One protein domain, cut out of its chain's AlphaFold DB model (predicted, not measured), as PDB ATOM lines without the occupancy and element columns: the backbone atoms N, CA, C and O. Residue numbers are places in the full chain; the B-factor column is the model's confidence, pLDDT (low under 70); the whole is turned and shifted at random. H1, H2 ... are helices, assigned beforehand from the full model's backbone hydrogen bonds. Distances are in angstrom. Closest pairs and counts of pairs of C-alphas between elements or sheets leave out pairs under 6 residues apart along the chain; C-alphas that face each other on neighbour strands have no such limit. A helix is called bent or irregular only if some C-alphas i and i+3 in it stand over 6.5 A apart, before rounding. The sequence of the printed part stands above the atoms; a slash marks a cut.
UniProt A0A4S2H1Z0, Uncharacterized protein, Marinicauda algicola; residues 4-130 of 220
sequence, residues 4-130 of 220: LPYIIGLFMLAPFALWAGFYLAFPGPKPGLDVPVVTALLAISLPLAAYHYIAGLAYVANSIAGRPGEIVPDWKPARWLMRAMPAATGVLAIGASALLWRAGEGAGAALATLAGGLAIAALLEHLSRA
ATOM      1  N   LEU A   4      45.259  -2.938  24.329       70.69
ATOM      2  CA  LEU A   4      46.059  -1.881  24.948       70.69
ATOM      3  C   LEU A   4      45.221  -0.920  25.818       70.69
ATOM      4  O   LEU A   4      45.639  -0.653  26.942       70.69
ATOM      5  N   PRO A   5      44.015  -0.476  25.402       63.38
ATOM      6  CA  PRO A   5      43.211   0.412  26.241       63.38
ATOM      7  C   PRO A   5      42.712  -0.228  27.538       63.38
ATOM      8  O   PRO A   5      42.602   0.442  28.559       63.38
ATOM      9  N   TYR A   6      42.444  -1.535  27.519       68.19
ATOM     10  CA  TYR A   6      42.003  -2.273  28.704       68.19
ATOM     11  C   TYR A   6      43.146  -2.459  29.703       68.19
ATOM     12  O   TYR A   6      42.922  -2.392  30.906       68.19
ATOM     13  N   ILE A   7      44.375  -2.638  29.208       72.50
ATOM     14  CA  ILE A   7      45.582  -2.718  30.041       72.50
ATOM     15  C   ILE A   7      45.862  -1.363  30.700       72.50
ATOM     16  O   ILE A   7      46.122  -1.318  31.899       72.50
ATOM     17  N   ILE A   8      45.741  -0.259  29.952       68.81
ATOM     18  CA  ILE A   8      45.858   1.100  30.506       68.81
ATOM     19  C   ILE A   8      44.769   1.335  31.556       68.81
ATOM     20  O   ILE A   8      45.070   1.790  32.655       68.81
ATOM     21  N   GLY A   9      43.520   0.959  31.269       67.56
ATOM     22  CA  GLY A   9      42.423   1.094  32.226       67.56
ATOM     23  C   GLY A   9      42.616   0.281  33.507       67.56
ATOM     24  O   GLY A   9      42.329   0.780  34.594       67.56
ATOM     25  N   LEU A  10      43.160  -0.933  33.396       71.50
ATOM     26  CA  LEU A  10      43.521  -1.764  34.544       71.50
ATOM     27  C   LEU A  10      44.671  -1.144  35.352       71.50
ATOM     28  O   LEU A  10      44.606  -1.117  36.577       71.50
ATOM     29  N   PHE A  11      45.691  -0.604  34.681       73.25
ATOM     30  CA  PHE A  11      46.796   0.096  35.337       73.25
ATOM     31  C   PHE A  11      46.314   1.344  36.086       73.25
ATOM     32  O   PHE A  11      46.682   1.550  37.239       73.25
ATOM     33  N   MET A  12      45.432   2.143  35.483       67.19
ATOM     34  CA  MET A  12      44.861   3.324  36.137       67.19
ATOM     35  C   MET A  12      43.959   2.961  37.335       67.19
ATOM     36  O   MET A  12      43.791   3.777  38.240       67.19
ATOM     37  N   LEU A  13      43.419   1.733  37.388       68.50
ATOM     38  CA  LEU A  13      42.672   1.214  38.541       68.50
ATOM     39  C   LEU A  13      43.583   0.705  39.664       68.50
ATOM     40  O   LEU A  13      43.114   0.533  40.791       68.50
ATOM     41  N   ALA A  14      44.869   0.472  39.390       70.50
ATOM     42  CA  ALA A  14      45.795  -0.115  40.350       70.50
ATOM     43  C   ALA A  14      45.913   0.683  41.662       70.50
ATOM     44  O   ALA A  14      45.877   0.043  42.711       70.50
ATOM     45  N   PRO A  15      45.967   2.033  41.678       67.44
ATOM     46  CA  PRO A  15      45.986   2.795  42.926       67.44
ATOM     47  C   PRO A  15      44.736   2.563  43.782       67.44
ATOM     48  O   PRO A  15      44.847   2.419  44.995       67.44
ATOM     49  N   PHE A  16      43.557   2.461  43.162       70.88
ATOM     50  CA  PHE A  16      42.301   2.191  43.869       70.88
ATOM     51  C   PHE A  16      42.223   0.749  44.363       70.88
ATOM     52  O   PHE A  16      41.769   0.510  45.478       70.88
ATOM     53  N   ALA A  17      42.692  -0.210  43.563       72.75
ATOM     54  CA  ALA A  17      42.769  -1.612  43.958       72.75
ATOM     55  C   ALA A  17      43.765  -1.818  45.110       72.75
ATOM     56  O   ALA A  17      43.458  -2.529  46.063       72.75
ATOM     57  N   LEU A  18      44.923  -1.153  45.060       70.88
ATOM     58  CA  LEU A  18      45.904  -1.129  46.144       70.88
ATOM     59  C   LEU A  18      45.323  -0.471  47.390       70.88
ATOM     60  O   LEU A  18      45.426  -1.035  48.474       70.88
ATOM     61  N   TRP A  19      44.664   0.679  47.243       73.12
ATOM     62  CA  TRP A  19      44.005   1.356  48.353       73.12
ATOM     63  C   TRP A  19      42.920   0.481  48.991       73.12
ATOM     64  O   TRP A  19      42.918   0.318  50.206       73.12
ATOM     65  N   ALA A  20      42.051  -0.150  48.195       75.19
ATOM     66  CA  ALA A  20      41.028  -1.078  48.681       75.19
ATOM     67  C   ALA A  20      41.648  -2.329  49.330       75.19
ATOM     68  O   ALA A  20      41.172  -2.798  50.361       75.19
ATOM     69  N   GLY A  21      42.746  -2.839  48.768       79.69
ATOM     70  CA  GLY A  21      43.527  -3.930  49.342       79.69
ATOM     71  C   GLY A  21      44.090  -3.563  50.713       79.69
ATOM     72  O   GLY A  21      43.861  -4.287  51.677       79.69
ATOM     73  N   PHE A  22      44.742  -2.405  50.840       73.88
ATOM     74  CA  PHE A  22      45.213  -1.883  52.126       73.88
ATOM     75  C   PHE A  22      44.061  -1.604  53.093       73.88
ATOM     76  O   PHE A  22      44.175  -1.851  54.294       73.88
ATOM     77  N   TYR A  23      42.928  -1.127  52.585       73.56
ATOM     78  CA  TYR A  23      41.739  -0.897  53.389       73.56
ATOM     79  C   TYR A  23      41.270  -2.189  54.068       73.56
ATOM     80  O   TYR A  23      41.074  -2.181  55.284       73.56
ATOM     81  N   LEU A  24      41.158  -3.279  53.302       82.44
ATOM     82  CA  LEU A  24      40.714  -4.596  53.768       82.44
ATOM     83  C   LEU A  24      41.778  -5.343  54.586       82.44
ATOM     84  O   LEU A  24      41.435  -6.036  55.539       82.44
ATOM     85  N   ALA A  25      43.058  -5.206  54.232       85.12
ATOM     86  CA  ALA A  25      44.161  -5.912  54.884       85.12
ATOM     87  C   ALA A  25      44.498  -5.365  56.281       85.12
ATOM     88  O   ALA A  25      45.035  -6.102  57.105       85.12
ATOM     89  N   PHE A  26      44.182  -4.097  56.561       80.50
ATOM     90  CA  PHE A  26      44.428  -3.468  57.861       80.50
ATOM     91  C   PHE A  26      43.118  -3.241  58.630       80.50
ATOM     92  O   PHE A  26      42.540  -2.153  58.529       80.50
ATOM     93  N   PRO A  27      42.630  -4.232  59.400       72.62
ATOM     94  CA  PRO A  27      41.450  -4.063  60.237       72.62
ATOM     95  C   PRO A  27      41.737  -3.057  61.361       72.62
ATOM     96  O   PRO A  27      42.740  -3.148  62.061       72.62
ATOM     97  N   GLY A  28      40.855  -2.075  61.517       74.25
ATOM     98  CA  GLY A  28      40.968  -1.023  62.524       74.25
ATOM     99  C   GLY A  28      40.044   0.152  62.203       74.25
ATOM    100  O   GLY A  28      39.570   0.251  61.065       74.25
ATOM    101  N   PRO A  29      39.763   1.035  63.179       72.06
ATOM    102  CA  PRO A  29      38.999   2.251  62.931       72.06
ATOM    103  C   PRO A  29      39.702   3.075  61.847       72.06
ATOM    104  O   PRO A  29      40.907   3.314  61.921       72.06
ATOM    105  N   LYS A  30      38.954   3.454  60.809       72.88
ATOM    106  CA  LYS A  30      39.448   4.239  59.674       72.88
ATOM    107  C   LYS A  30      39.071   5.697  59.932       72.88
ATOM    108  O   LYS A  30      37.891   6.022  59.777       72.88
ATOM    109  N   PRO A  31      40.024   6.553  60.350       66.94
ATOM    110  CA  PRO A  31      39.718   7.931  60.714       66.94
ATOM    111  C   PRO A  31      39.031   8.644  59.550       66.94
ATOM    112  O   PRO A  31      39.538   8.627  58.427       66.94
ATOM    113  N   GLY A  32      37.866   9.232  59.808       68.88
ATOM    114  CA  GLY A  32      37.054   9.936  58.819       68.88
ATOM    115  C   GLY A  32      35.911   9.115  58.217       68.88
ATOM    116  O   GLY A  32      34.990   9.718  57.684       68.88
ATOM    117  N   LEU A  33      35.906   7.780  58.320       73.38
ATOM    118  CA  LEU A  33      34.758   6.932  57.925       73.38
ATOM    119  C   LEU A  33      33.921   6.465  59.125       73.38
ATOM    120  O   LEU A  33      32.860   5.861  58.974       73.38
ATOM    121  N   ASP A  34      34.402   6.754  60.326       77.12
ATOM    122  CA  ASP A  34      33.683   6.633  61.588       77.12
ATOM    123  C   ASP A  34      32.600   7.711  61.755       77.12
ATOM    124  O   ASP A  34      31.668   7.526  62.534       77.12
ATOM    125  N   VAL A  35      32.674   8.799  60.979       85.38
ATOM    126  CA  VAL A  35      31.658   9.856  60.945       85.38
ATOM    127  C   VAL A  35      30.532   9.467  59.970       85.38
ATOM    128  O   VAL A  35      30.778   9.384  58.759       85.38
ATOM    129  N   PRO A  36      29.282   9.281  60.439       86.19
ATOM    130  CA  PRO A  36      28.162   8.845  59.600       86.19
ATOM    131  C   PRO A  36      27.933   9.737  58.378       86.19
ATOM    132  O   PRO A  36      27.703   9.234  57.278       86.19
ATOM    133  N   VAL A  37      28.052  11.059  58.553       84.62
ATOM    134  CA  VAL A  37      27.905  12.057  57.480       84.62
ATOM    135  C   VAL A  37      28.944  11.862  56.382       84.62
ATOM    136  O   VAL A  37      28.599  11.866  55.201       84.62
ATOM    137  N   VAL A  38      30.208  11.644  56.742       82.12
ATOM    138  CA  VAL A  38      31.276  11.456  55.752       82.12
ATOM    139  C   VAL A  38      31.058  10.160  54.978       82.12
ATOM    140  O   VAL A  38      31.146  10.152  53.752       82.12
ATOM    141  N   THR A  39      30.685   9.085  55.670       84.81
ATOM    142  CA  THR A  39      30.367   7.796  55.043       84.81
ATOM    143  C   THR A  39      29.169   7.896  54.102       84.81
ATOM    144  O   THR A  39      29.206   7.349  52.999       84.81
ATOM    145  N   ALA A  40      28.133   8.642  54.486       86.88
ATOM    146  CA  ALA A  40      26.973   8.915  53.646       86.88
ATOM    147  C   ALA A  40      27.352   9.679  52.367       86.88
ATOM    148  O   ALA A  40      26.985   9.255  51.270       86.88
ATOM    149  N   LEU A  41      28.130  10.759  52.492       84.25
ATOM    150  CA  LEU A  41      28.608  11.555  51.355       84.25
ATOM    151  C   LEU A  41      29.497  10.734  50.414       84.25
ATOM    152  O   LEU A  41      29.350  10.795  49.190       84.25
ATOM    153  N   LEU A  42      30.389   9.919  50.977       85.75
ATOM    154  CA  LEU A  42      31.243   9.035  50.200       85.75
ATOM    155  C   LEU A  42      30.398   8.014  49.428       85.75
ATOM    156  O   LEU A  42      30.545   7.905  48.212       85.75
ATOM    157  N   ALA A  43      29.449   7.351  50.092       86.50
ATOM    158  CA  ALA A  43      28.572   6.364  49.470       86.50
ATOM    159  C   ALA A  43      27.789   6.933  48.275       86.50
ATOM    160  O   ALA A  43      27.767   6.312  47.214       86.50
ATOM    161  N   ILE A  44      27.193   8.124  48.404       89.19
ATOM    162  CA  ILE A  44      26.414   8.726  47.306       89.19
ATOM    163  C   ILE A  44      27.284   9.265  46.161       89.19
ATOM    164  O   ILE A  44      26.804   9.387  45.038       89.19
ATOM    165  N   SER A  45      28.559   9.576  46.420       83.94
ATOM    166  CA  SER A  45      29.494  10.092  45.408       83.94
ATOM    167  C   SER A  45      30.181   8.992  44.588       83.94
ATOM    168  O   SER A  45      30.578   9.231  43.444       83.94
ATOM    169  N   LEU A  46      30.283   7.772  45.132       86.88
ATOM    170  CA  LEU A  46      30.956   6.642  44.485       86.88
ATOM    171  C   LEU A  46      30.425   6.331  43.073       86.88
ATOM    172  O   LEU A  46      31.248   6.191  42.167       86.88
ATOM    173  N   PRO A  47      29.101   6.259  42.823       88.56
ATOM    174  CA  PRO A  47      28.589   6.003  41.477       88.56
ATOM    175  C   PRO A  47      28.969   7.083  40.462       88.56
ATOM    176  O   PRO A  47      29.258   6.768  39.310       88.56
ATOM    177  N   LEU A  48      29.002   8.353  40.879       85.31
ATOM    178  CA  LEU A  48      29.399   9.464  40.015       85.31
ATOM    179  C   LEU A  48      30.880   9.366  39.638       85.31
ATOM    180  O   LEU A  48      31.227   9.478  38.462       85.31
ATOM    181  N   ALA A  49      31.742   9.100  40.623       82.25
ATOM    182  CA  ALA A  49      33.166   8.883  40.389       82.25
ATOM    183  C   ALA A  49      33.405   7.675  39.468       82.25
ATOM    184  O   ALA A  49      34.161   7.771  38.500       82.25
ATOM    185  N   ALA A  50      32.706   6.561  39.713       84.25
ATOM    186  CA  ALA A  50      32.779   5.365  38.882       84.25
ATOM    187  C   ALA A  50      32.313   5.640  37.444       84.25
ATOM    188  O   ALA A  50      32.990   5.247  36.495       84.25
ATOM    189  N   TYR A  51      31.199   6.354  37.269       87.12
ATOM    190  CA  TYR A  51      30.709   6.749  35.952       87.12
ATOM    191  C   TYR A  51      31.747   7.583  35.196       87.12
ATOM    192  O   TYR A  51      32.076   7.262  34.054       87.12
ATOM    193  N   HIS A  52      32.295   8.622  35.839       83.44
ATOM    194  CA  HIS A  52      33.295   9.502  35.233       83.44
ATOM    195  C   HIS A  52      34.549   8.730  34.819       83.44
ATOM    196  O   HIS A  52      35.064   8.901  33.716       83.44
ATOM    197  N   TYR A  53      35.002   7.821  35.679       81.81
ATOM    198  CA  TYR A  53      36.167   6.999  35.412       81.81
ATOM    199  C   TYR A  53      35.949   6.042  34.230       81.81
ATOM    200  O   TYR A  53      36.784   5.968  33.328       81.81
ATOM    201  N   ILE A  54      34.801   5.353  34.171       84.56
ATOM    202  CA  ILE A  54      34.468   4.467  33.044       84.56
ATOM    203  C   ILE A  54      34.346   5.271  31.741       84.56
ATOM    204  O   ILE A  54      34.851   4.828  30.709       84.56
ATOM    205  N   ALA A  55      33.723   6.453  31.783       84.75
ATOM    206  CA  ALA A  55      33.604   7.342  30.630       84.75
ATOM    207  C   ALA A  55      34.976   7.835  30.131       84.75
ATOM    208  O   ALA A  55      35.232   7.832  28.928       84.75
ATOM    209  N   GLY A  56      35.886   8.196  31.042       81.44
ATOM    210  CA  GLY A  56      37.255   8.596  30.705       81.44
ATOM    211  C   GLY A  56      38.068   7.460  30.081       81.44
ATOM    212  O   GLY A  56      38.733   7.651  29.061       81.44
ATOM    213  N   LEU A  57      37.962   6.245  30.626       82.12
ATOM    214  CA  LEU A  57      38.594   5.067  30.026       82.12
ATOM    215  C   LEU A  57      38.020   4.740  28.646       82.12
ATOM    216  O   LEU A  57      38.776   4.402  27.733       82.12
ATOM    217  N   ALA A  58      36.702   4.857  28.478       83.50
ATOM    218  CA  ALA A  58      36.053   4.681  27.186       83.50
ATOM    219  C   ALA A  58      36.546   5.714  26.170       83.50
ATOM    220  O   ALA A  58      36.900   5.333  25.061       83.50
ATOM    221  N   TYR A  59      36.675   6.982  26.566       82.50
ATOM    222  CA  TYR A  59      37.215   8.040  25.712       82.50
ATOM    223  C   TYR A  59      38.617   7.710  25.184       82.50
ATOM    224  O   TYR A  59      38.863   7.789  23.977       82.50
ATOM    225  N   VAL A  60      39.534   7.289  26.062       79.31
ATOM    226  CA  VAL A  60      40.899   6.900  25.663       79.31
ATOM    227  C   VAL A  60      40.865   5.678  24.744       79.31
ATOM    228  O   VAL A  60      41.514   5.665  23.696       79.31
ATOM    229  N   ALA A  61      40.079   4.659  25.098       80.31
ATOM    230  CA  ALA A  61      39.968   3.432  24.318       80.31
ATOM    231  C   ALA A  61      39.399   3.660  22.919       80.31
ATOM    232  O   ALA A  61      39.952   3.153  21.939       80.31
ATOM    233  N   ASN A  62      38.336   4.452  22.823       82.62
ATOM    234  CA  ASN A  62      37.682   4.780  21.567       82.62
ATOM    235  C   ASN A  62      38.581   5.670  20.702       82.62
ATOM    236  O   ASN A  62      38.683   5.429  19.502       82.62
ATOM    237  N   SER A  63      39.329   6.602  21.302       80.75
ATOM    238  CA  SER A  63      40.317   7.424  20.587       80.75
ATOM    239  C   SER A  63      41.430   6.576  19.960       80.75
ATOM    240  O   SER A  63      41.736   6.743  18.782       80.75
ATOM    241  N   ILE A  64      41.977   5.601  20.698       80.31
ATOM    242  CA  ILE A  64      42.963   4.636  20.166       80.31
ATOM    243  C   ILE A  64      42.351   3.776  19.048       80.31
ATOM    244  O   ILE A  64      43.041   3.386  18.109       80.31
ATOM    245  N   ALA A  65      41.051   3.486  19.132       81.44
ATOM    246  CA  ALA A  65      40.302   2.749  18.117       81.44
ATOM    247  C   ALA A  65      39.831   3.615  16.928       81.44
ATOM    248  O   ALA A  65      39.075   3.118  16.093       81.44
ATOM    249  N   GLY A  66      40.249   4.884  16.838       83.06
ATOM    250  CA  GLY A  66      39.917   5.783  15.726       83.06
ATOM    251  C   GLY A  66      38.564   6.497  15.837       83.06
ATOM    252  O   GLY A  66      38.093   7.050  14.849       83.06
ATOM    253  N   ARG A  67      37.939   6.503  17.020       79.94
ATOM    254  CA  ARG A  67      36.674   7.198  17.328       79.94
ATOM    255  C   ARG A  67      36.870   8.234  18.446       79.94
ATOM    256  O   ARG A  67      36.438   8.016  19.580       79.94
ATOM    257  N   PRO A  68      37.579   9.343  18.172       75.19
ATOM    258  CA  PRO A  68      37.813  10.385  19.167       75.19
ATOM    259  C   PRO A  68      36.498  11.061  19.574       75.19
ATOM    260  O   PRO A  68      35.629  11.298  18.738       75.19
ATOM    261  N   GLY A  69      36.348  11.387  20.860       72.38
ATOM    262  CA  GLY A  69      35.138  12.044  21.381       72.38
ATOM    263  C   GLY A  69      34.047  11.101  21.894       72.38
ATOM    264  O   GLY A  69      33.160  11.551  22.615       72.38
ATOM    265  N   GLU A  70      34.111   9.800  21.598       80.56
ATOM    266  CA  GLU A  70      33.125   8.838  22.099       80.56
ATOM    267  C   GLU A  70      33.410   8.445  23.554       80.56
ATOM    268  O   GLU A  70      34.396   7.773  23.847       80.56
ATOM    269  N   ILE A  71      32.505   8.796  24.469       81.81
ATOM    270  CA  ILE A  71      32.589   8.441  25.900       81.81
ATOM    271  C   ILE A  71      31.836   7.151  26.257       81.81
ATOM    272  O   ILE A  71      31.841   6.713  27.407       81.81
ATOM    273  N   VAL A  72      31.150   6.537  25.287       85.06
ATOM    274  CA  VAL A  72      30.400   5.295  25.501       85.06
ATOM    275  C   VAL A  72      31.348   4.106  25.359       85.06
ATOM    276  O   VAL A  72      31.961   3.950  24.303       85.06
ATOM    277  N   PRO A  73      31.452   3.216  26.359       84.12
ATOM    278  CA  PRO A  73      32.294   2.037  26.242       84.12
ATOM    279  C   PRO A  73      31.792   1.106  25.136       84.12
ATOM    280  O   PRO A  73      30.597   0.812  25.049       84.12
ATOM    281  N   ASP A  74      32.702   0.536  24.351       82.94
ATOM    282  CA  ASP A  74      32.368  -0.576  23.453       82.94
ATOM    283  C   ASP A  74      32.036  -1.863  24.204       82.94
ATOM    284  O   ASP A  74      31.251  -2.700  23.741       82.94
ATOM    285  N   TRP A  75      32.669  -2.049  25.359       82.75
ATOM    286  CA  TRP A  75      32.566  -3.270  26.132       82.75
ATOM    287  C   TRP A  75      31.213  -3.329  26.853       82.75
ATOM    288  O   TRP A  75      30.867  -2.457  27.652       82.75
ATOM    289  N   LYS A  76      30.417  -4.370  26.559       88.19
ATOM    290  CA  LYS A  76      29.039  -4.520  27.072       88.19
ATOM    291  C   LYS A  76      28.942  -4.456  28.609       88.19
ATOM    292  O   LYS A  76      28.050  -3.748  29.073       88.19
ATOM    293  N   PRO A  77      29.825  -5.109  29.390       87.12
ATOM    294  CA  PRO A  77      29.799  -5.009  30.849       87.12
ATOM    295  C   PRO A  77      29.981  -3.576  31.363       87.12
ATOM    296  O   PRO A  77      29.212  -3.140  32.212       87.12
ATOM    297  N   ALA A  78      30.918  -2.809  30.795       85.19
ATOM    298  CA  ALA A  78      31.120  -1.409  31.175       85.19
ATOM    299  C   ALA A  78      29.889  -0.540  30.866       85.19
ATOM    300  O   ALA A  78      29.489   0.274  31.695       85.19
ATOM    301  N   ARG A  79      29.221  -0.759  29.722       87.94
ATOM    302  CA  ARG A  79      27.946  -0.081  29.417       87.94
ATOM    303  C   ARG A  79      26.836  -0.433  30.393       87.94
ATOM    304  O   ARG A  79      26.080   0.448  30.788       87.94
ATOM    305  N   TRP A  80      26.702  -1.712  30.737       90.44
ATOM    306  CA  TRP A  80      25.700  -2.148  31.703       90.44
ATOM    307  C   TRP A  80      25.941  -1.484  33.061       90.44
ATOM    308  O   TRP A  80      25.019  -0.912  33.635       90.44
ATOM    309  N   LEU A  81      27.200  -1.467  33.506       88.88
ATOM    310  CA  LEU A  81      27.600  -0.839  34.758       88.88
ATOM    311  C   LEU A  81      27.294   0.666  34.757       88.88
ATOM    312  O   LEU A  81      26.651   1.146  35.683       88.88
ATOM    313  N   MET A  82      27.647   1.397  33.692       89.81
ATOM    314  CA  MET A  82      27.309   2.822  33.561       89.81
ATOM    315  C   MET A  82      25.800   3.083  33.601       89.81
ATOM    316  O   MET A  82      25.366   4.031  34.250       89.81
ATOM    317  N   ARG A  83      24.991   2.242  32.943       90.62
ATOM    318  CA  ARG A  83      23.521   2.360  32.953       90.62
ATOM    319  C   ARG A  83      22.911   2.087  34.325       90.62
ATOM    320  O   ARG A  83      21.841   2.605  34.613       90.62
ATOM    321  N   ALA A  84      23.572   1.291  35.158       93.12
ATOM    322  CA  ALA A  84      23.118   1.011  36.514       93.12
ATOM    323  C   ALA A  84      23.441   2.148  37.505       93.12
ATOM    324  O   ALA A  84      22.801   2.227  38.551       93.12
ATOM    325  N   MET A  85      24.394   3.039  37.192       92.75
ATOM    326  CA  MET A  85      24.861   4.091  38.111       92.75
ATOM    327  C   MET A  85      23.760   5.037  38.623       92.75
ATOM    328  O   MET A  85      23.750   5.292  39.829       92.75
ATOM    329  N   PRO A  86      22.812   5.539  37.800       93.31
ATOM    330  CA  PRO A  86      21.730   6.395  38.297       93.31
ATOM    331  C   PRO A  86      20.884   5.695  39.369       93.31
ATOM    332  O   PRO A  86      20.691   6.222  40.464       93.31
ATOM    333  N   ALA A  87      20.450   4.462  39.089       94.62
ATOM    334  CA  ALA A  87      19.656   3.665  40.019       94.62
ATOM    335  C   ALA A  87      20.447   3.314  41.289       94.62
ATOM    336  O   ALA A  87      19.932   3.459  42.396       94.62
ATOM    337  N   ALA A  88      21.717   2.921  41.140       94.19
ATOM    338  CA  ALA A  88      22.606   2.652  42.267       94.19
ATOM    339  C   ALA A  88      22.767   3.887  43.167       94.19
ATOM    340  O   ALA A  88      22.704   3.764  44.386       94.19
ATOM    341  N   THR A  89      22.895   5.079  42.577       95.06
ATOM    342  CA  THR A  89      22.958   6.347  43.320       95.06
ATOM    343  C   THR A  89      21.688   6.583  44.124       95.06
ATOM    344  O   THR A  89      21.774   6.911  45.301       95.06
ATOM    345  N   GLY A  90      20.510   6.365  43.529       94.88
ATOM    346  CA  GLY A  90      19.234   6.500  44.237       94.88
ATOM    347  C   GLY A  90      19.121   5.552  45.434       94.88
ATOM    348  O   GLY A  90      18.766   5.979  46.532       94.88
ATOM    349  N   VAL A  91      19.494   4.280  45.257       96.44
ATOM    350  CA  VAL A  91      19.499   3.286  46.344       96.44
ATOM    351  C   VAL A  91      20.473   3.684  47.455       96.44
ATOM    352  O   VAL A  91      20.114   3.643  48.633       96.44
ATOM    353  N   LEU A  92      21.684   4.112  47.095       95.38
ATOM    354  CA  LEU A  92      22.689   4.561  48.059       95.38
ATOM    355  C   LEU A  92      22.257   5.840  48.779       95.38
ATOM    356  O   LEU A  92      22.494   5.948  49.975       95.38
ATOM    357  N   ALA A  93      21.573   6.767  48.107       95.56
ATOM    358  CA  ALA A  93      21.038   7.982  48.719       95.56
ATOM    359  C   ALA A  93      19.980   7.671  49.783       95.56
ATOM    360  O   ALA A  93      20.029   8.220  50.884       95.56
ATOM    361  N   ILE A  94      19.066   6.742  49.489       96.69
ATOM    362  CA  ILE A  94      18.059   6.272  50.450       96.69
ATOM    363  C   ILE A  94      18.742   5.579  51.633       96.69
ATOM    364  O   ILE A  94      18.456   5.903  52.785       96.69
ATOM    365  N   GLY A  95      19.673   4.658  51.362       95.75
ATOM    366  CA  GLY A  95      20.407   3.933  52.399       95.75
ATOM    367  C   GLY A  95      21.236   4.856  53.296       95.75
ATOM    368  O   GLY A  95      21.174   4.744  54.518       95.75
ATOM    369  N   ALA A  96      21.951   5.811  52.701       93.12
ATOM    370  CA  ALA A  96      22.747   6.807  53.407       93.12
ATOM    371  C   ALA A  96      21.867   7.726  54.264       93.12
ATOM    372  O   ALA A  96      22.149   7.924  55.442       93.12
ATOM    373  N   SER A  97      20.752   8.219  53.721       94.06
ATOM    374  CA  SER A  97      19.787   9.027  54.475       94.06
ATOM    375  C   SER A  97      19.188   8.253  55.656       94.06
ATOM    376  O   SER A  97      19.063   8.798  56.752       94.06
ATOM    377  N   ALA A  98      18.832   6.980  55.461       94.38
ATOM    378  CA  ALA A  98      18.326   6.126  56.534       94.38
ATOM    379  C   ALA A  98      19.391   5.871  57.612       94.38
ATOM    380  O   ALA A  98      19.076   5.865  58.802       94.38
ATOM    381  N   LEU A  99      20.653   5.698  57.211       92.88
ATOM    382  CA  LEU A  99      21.777   5.550  58.132       92.88
ATOM    383  C   LEU A  99      21.972   6.810  58.982       92.88
ATOM    384  O   LEU A  99      22.067   6.692  60.201       92.88
ATOM    385  N   LEU A 100      21.945   8.000  58.377       93.75
ATOM    386  CA  LEU A 100      22.056   9.271  59.105       93.75
ATOM    387  C   LEU A 100      20.907   9.483  60.085       93.75
ATOM    388  O   LEU A 100      21.129   9.914  61.216       93.75
ATOM    389  N   TRP A 101      19.687   9.122  59.680       93.50
ATOM    390  CA  TRP A 101      18.530   9.176  60.566       93.50
ATOM    391  C   TRP A 101      18.717   8.281  61.795       93.50
ATOM    392  O   TRP A 101      18.495   8.719  62.922       93.50
ATOM    393  N   ARG A 102      19.168   7.034  61.596       93.94
ATOM    394  CA  ARG A 102      19.415   6.086  62.697       93.94
ATOM    395  C   ARG A 102      20.597   6.488  63.576       93.94
ATOM    396  O   ARG A 102      20.587   6.162  64.756       93.94
ATOM    397  N   ALA A 103      21.586   7.178  63.013       91.50
ATOM    398  CA  ALA A 103      22.745   7.685  63.740       91.50
ATOM    399  C   ALA A 103      22.443   8.941  64.580       91.50
ATOM    400  O   ALA A 103      23.266   9.324  65.402       91.50
ATOM    401  N   GLY A 104      21.273   9.571  64.409       91.56
ATOM    402  CA  GLY A 104      20.885  10.757  65.180       91.56
ATOM    403  C   GLY A 104      21.481  12.076  64.670       91.56
ATOM    404  O   GLY A 104      21.366  13.086  65.354       91.56
ATOM    405  N   GLU A 105      22.039  12.100  63.454       86.62
ATOM    406  CA  GLU A 105      22.682  13.272  62.813       86.62
ATOM    407  C   GLU A 105      21.694  14.403  62.437       86.62
ATOM    408  O   GLU A 105      22.064  15.431  61.868       86.62
ATOM    409  N   GLY A 106      20.408  14.225  62.750       88.25
ATOM    410  CA  GLY A 106      19.344  15.194  62.514       88.25
ATOM    411  C   GLY A 106      18.653  15.051  61.155       88.25
ATOM    412  O   GLY A 106      19.228  14.635  60.146       88.25
ATOM    413  N   ALA A 107      17.376  15.442  61.116       91.12
ATOM    414  CA  ALA A 107      16.529  15.333  59.926       91.12
ATOM    415  C   ALA A 107      17.081  16.118  58.722       91.12
ATOM    416  O   ALA A 107      16.971  15.665  57.585       91.12
ATOM    417  N   GLY A 108      17.706  17.275  58.971       88.69
ATOM    418  CA  GLY A 108      18.291  18.113  57.926       88.69
ATOM    419  C   GLY A 108      19.434  17.425  57.177       88.69
ATOM    420  O   GLY A 108      19.452  17.457  55.950       88.69
ATOM    421  N   ALA A 109      20.342  16.747  57.887       86.50
ATOM    422  CA  ALA A 109      21.463  16.033  57.274       86.50
ATOM    423  C   ALA A 109      20.985  14.852  56.414       86.50
ATOM    424  O   ALA A 109      21.458  14.662  55.290       86.50
ATOM    425  N   ALA A 110      20.000  14.097  56.908       91.38
ATOM    426  CA  ALA A 110      19.375  13.005  56.166       91.38
ATOM    427  C   ALA A 110      18.699  13.514  54.876       91.38
ATOM    428  O   ALA A 110      19.002  13.034  53.783       91.38
ATOM    429  N   LEU A 111      17.863  14.556  54.980       93.25
ATOM    430  CA  LEU A 111      17.180  15.154  53.828       93.25
ATOM    431  C   LEU A 111      18.151  15.769  52.815       93.25
ATOM    432  O   LEU A 111      17.976  15.569  51.616       93.25
ATOM    433  N   ALA A 112      19.186  16.476  53.275       87.19
ATOM    434  CA  ALA A 112      20.208  17.050  52.401       87.19
ATOM    435  C   ALA A 112      20.973  15.961  51.635       87.19
ATOM    436  O   ALA A 112      21.208  16.096  50.435       87.19
ATOM    437  N   THR A 113      21.300  14.852  52.304       91.25
ATOM    438  CA  THR A 113      21.962  13.693  51.686       91.25
ATOM    439  C   THR A 113      21.069  13.036  50.640       91.25
ATOM    440  O   THR A 113      21.525  12.753  49.532       91.25
ATOM    441  N   LEU A 114      19.785  12.838  50.953       94.75
ATOM    442  CA  LEU A 114      18.817  12.298  50.004       94.75
ATOM    443  C   LEU A 114      18.672  13.214  48.783       94.75
ATOM    444  O   LEU A 114      18.772  12.745  47.653       94.75
ATOM    445  N   ALA A 115      18.488  14.518  49.001       92.19
ATOM    446  CA  ALA A 115      18.353  15.501  47.932       92.19
ATOM    447  C   ALA A 115      19.606  15.556  47.042       92.19
ATOM    448  O   ALA A 115      19.490  15.507  45.818       92.19
ATOM    449  N   GLY A 116      20.799  15.593  47.643       88.00
ATOM    450  CA  GLY A 116      22.070  15.574  46.917       88.00
ATOM    451  C   GLY A 116      22.257  14.295  46.099       88.00
ATOM    452  O   GLY A 116      22.588  14.358  44.917       88.00
ATOM    453  N   GLY A 117      21.969  13.132  46.687       91.94
ATOM    454  CA  GLY A 117      22.044  11.853  45.986       91.94
ATOM    455  C   GLY A 117      21.041  11.738  44.832       91.94
ATOM    456  O   GLY A 117      21.402  11.281  43.749       91.94
ATOM    457  N   LEU A 118      19.806  12.219  45.009       95.38
ATOM    458  CA  LEU A 118      18.809  12.265  43.934       95.38
ATOM    459  C   LEU A 118      19.207  13.234  42.813       95.38
ATOM    460  O   LEU A 118      19.004  12.917  41.643       95.38
ATOM    461  N   ALA A 119      19.819  14.376  43.141       90.44
ATOM    462  CA  ALA A 119      20.350  15.303  42.145       90.44
ATOM    463  C   ALA A 119      21.470  14.657  41.310       90.44
ATOM    464  O   ALA A 119      21.468  14.768  40.084       90.44
ATOM    465  N   ILE A 120      22.384  13.917  41.950       90.62
ATOM    466  CA  ILE A 120      23.426  13.145  41.252       90.62
ATOM    467  C   ILE A 120      22.798  12.049  40.382       90.62
ATOM    468  O   ILE A 120      23.193  11.885  39.230       90.62
ATOM    469  N   ALA A 121      21.804  11.318  40.892       93.31
ATOM    470  CA  ALA A 121      21.110  10.282  40.129       93.31
ATOM    471  C   ALA A 121      20.437  10.863  38.874       93.31
ATOM    472  O   ALA A 121      20.583  10.311  37.785       93.31
ATOM    473  N   ALA A 122      19.761  12.007  39.007       90.62
ATOM    474  CA  ALA A 122      19.145  12.714  37.889       90.62
ATOM    475  C   ALA A 122      20.186  13.200  36.869       90.62
ATOM    476  O   ALA A 122      19.976  13.058  35.665       90.62
ATOM    477  N   LEU A 123      21.329  13.714  37.336       88.19
ATOM    478  CA  LEU A 123      22.446  14.091  36.473       88.19
ATOM    479  C   LEU A 123      22.975  12.884  35.689       88.19
ATOM    480  O   LEU A 123      23.121  12.956  34.473       88.19
ATOM    481  N   LEU A 124      23.230  11.762  36.359       89.06
ATOM    482  CA  LEU A 124      23.717  10.542  35.714       89.06
ATOM    483  C   LEU A 124      22.707   9.979  34.706       89.06
ATOM    484  O   LEU A 124      23.107   9.505  33.644       89.06
ATOM    485  N   GLU A 125      21.410  10.058  35.005       91.31
ATOM    486  CA  GLU A 125      20.347   9.660  34.078       91.31
ATOM    487  C   GLU A 125      20.279  10.583  32.854       91.31
ATOM    488  O   GLU A 125      20.051  10.135  31.731       91.31
ATOM    489  N   HIS A 126      20.521  11.880  33.039       86.62
ATOM    490  CA  HIS A 126      20.627  12.815  31.926       86.62
ATOM    491  C   HIS A 126      21.831  12.481  31.029       86.62
ATOM    492  O   HIS A 126      21.689  12.364  29.809       86.62
ATOM    493  N   LEU A 127      22.998  12.240  31.636       82.00
ATOM    494  CA  LEU A 127      24.230  11.870  30.930       82.00
ATOM    495  C   LEU A 127      24.118  10.518  30.208       82.00
ATOM    496  O   LEU A 127      24.704  10.332  29.143       82.00
ATOM    497  N   SER A 128      23.358   9.562  30.753       79.38
ATOM    498  CA  SER A 128      23.173   8.240  30.143       79.38
ATOM    499  C   SER A 128      22.294   8.273  28.884       79.38
ATOM    500  O   SER A 128      22.486   7.446  27.987       79.38
ATOM    501  N   ARG A 129      21.356   9.226  28.796       77.38
ATOM    502  CA  ARG A 129      20.422   9.394  27.667       77.38
ATOM    503  C   ARG A 129      20.978  10.252  26.532       77.38
ATOM    504  O   ARG A 129      20.604  10.031  25.384       77.38
ATOM    505  N   ALA A 130      21.875  11.186  26.834       63.16
ATOM    506  CA  ALA A 130      22.542  12.042  25.854       63.16
ATOM    507  C   ALA A 130      24.070  11.821  25.874       63.16
ATOM    508  O   ALA A 130      24.819  12.720  26.251       63.16
TER     509      ALA A 130
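AT A GLANCE: This is residues 4 to 130 of the 220 residues of an uncharacterized protein of Marinicauda algicola (UniProt A0A4S2H1Z0). Three long helices make a loose, elongated bundle in which H2a, H3b and H4 run side by side, while H1 lies along one edge and meets the rest through H1a alone, near the far end of H2b. From there H1 splays away from H2, leaving an open gap between H1b and H2a, and residues 14 to 32 stick out. The printed part has 127 residues with four named helices, in the order H1, H2, H3, H4, and no named strand; the class is all helix, and the helices' packing is mostly aligned. The whole is flat, spanning 53 by 37 by 18 A, and only just loose, close to compact, with a radius of gyration of the C-alphas of 16.9 A.

HOW THE PARTS SIT: The longest helix is H2, residues 36 to 64, which is the hub and touches three other helices. By its hydrogen bonds it was assigned as one helix, but it is bent, with C-alphas 44 and 47 6.8 A apart; its arms H2a, residues 36 to 44, and H2b, residues 47 to 64, stand at a shallow tilt of 33 degrees, only just short of steep. H3, residues 76 to 103, was also assigned as one helix by its hydrogen bonds and is bent, with C-alphas 83 and 86 6.9 A apart; its arms H3a, residues 76 to 83, and H3b, residues 86 to 103, stand at a steep tilt of 51 degrees. H2a touches H3b at a shallow tilt of 7 degrees, opposite ways, and their closest C-alphas, those of Ala 40 and Ala 96, are 4.7 A apart. H2b and H3a form a helical hairpin and only just touch, with 3 pairs of C-alphas within 8 A, the closest being Tyr 51 and Met 82 at 5.7 A. H3b and H4, residues 107 to 129, form another helical hairpin at a shallow tilt of 6 degrees, with 34 pairs of C-alphas within 8 A, the closest being Pro 86 and Ala 121 at 4.3 A. H4 touches H2a with residues 109 to 117 alone, the same way at a shallow tilt of 11 degrees; the closest C-alphas, those of Ile 44 and Gly 117, are 5.5 A apart. H1, residues 4 to 25, was assigned as one helix by its hydrogen bonds but is bent, with C-alphas 12 and 15 6.9 A apart; its arms H1a, residues 4 to 12, and H1b, residues 15 to 25, stand at a steep tilt of 46 degrees. H1a touches residues 57 to 64 of H2b, opposite ways, and the closest C-alphas, those of Pro 5 and Ala 61, are 4.8 A apart. H1b touches no helix and is apart from H2a. Every O i to N i+4 pair is within hydrogen-bond range in H1a, H1b, H2a, H2b, H3a, H3b and H4.

IN THESE COORDINATES: H2b measures 25.7 A from first to last C-alpha, and H2a 12.4 A. H3b measures 25.5 A and H3a 10.6 A. H4 measures 33.0 A and ends at C-alpha 129, at (20.422, 9.394, 27.667). H1a measures 12.4 A and begins at C-alpha 4, at (46.059, -1.881, 24.948); H1b measures 14.9 A. C-alpha 36, where H2a begins, is at (28.162, 8.845, 59.600).

THE WHOLE: The two C-alphas farthest apart, those of Gly 66 and Gly 104, are 53.2 A apart. The printed part has no cut. The link from H2 to H3, 11 residues, is long; that from H1 to H2, 10 residues, is short, and that from H3 to H4, 3 residues, is tight. The mean pLDDT of the printed part is 83.7; the model's confidence is under 70 at residues 5 to 6, 8 to 9, 12 to 13, 15, 31 to 32 and 130.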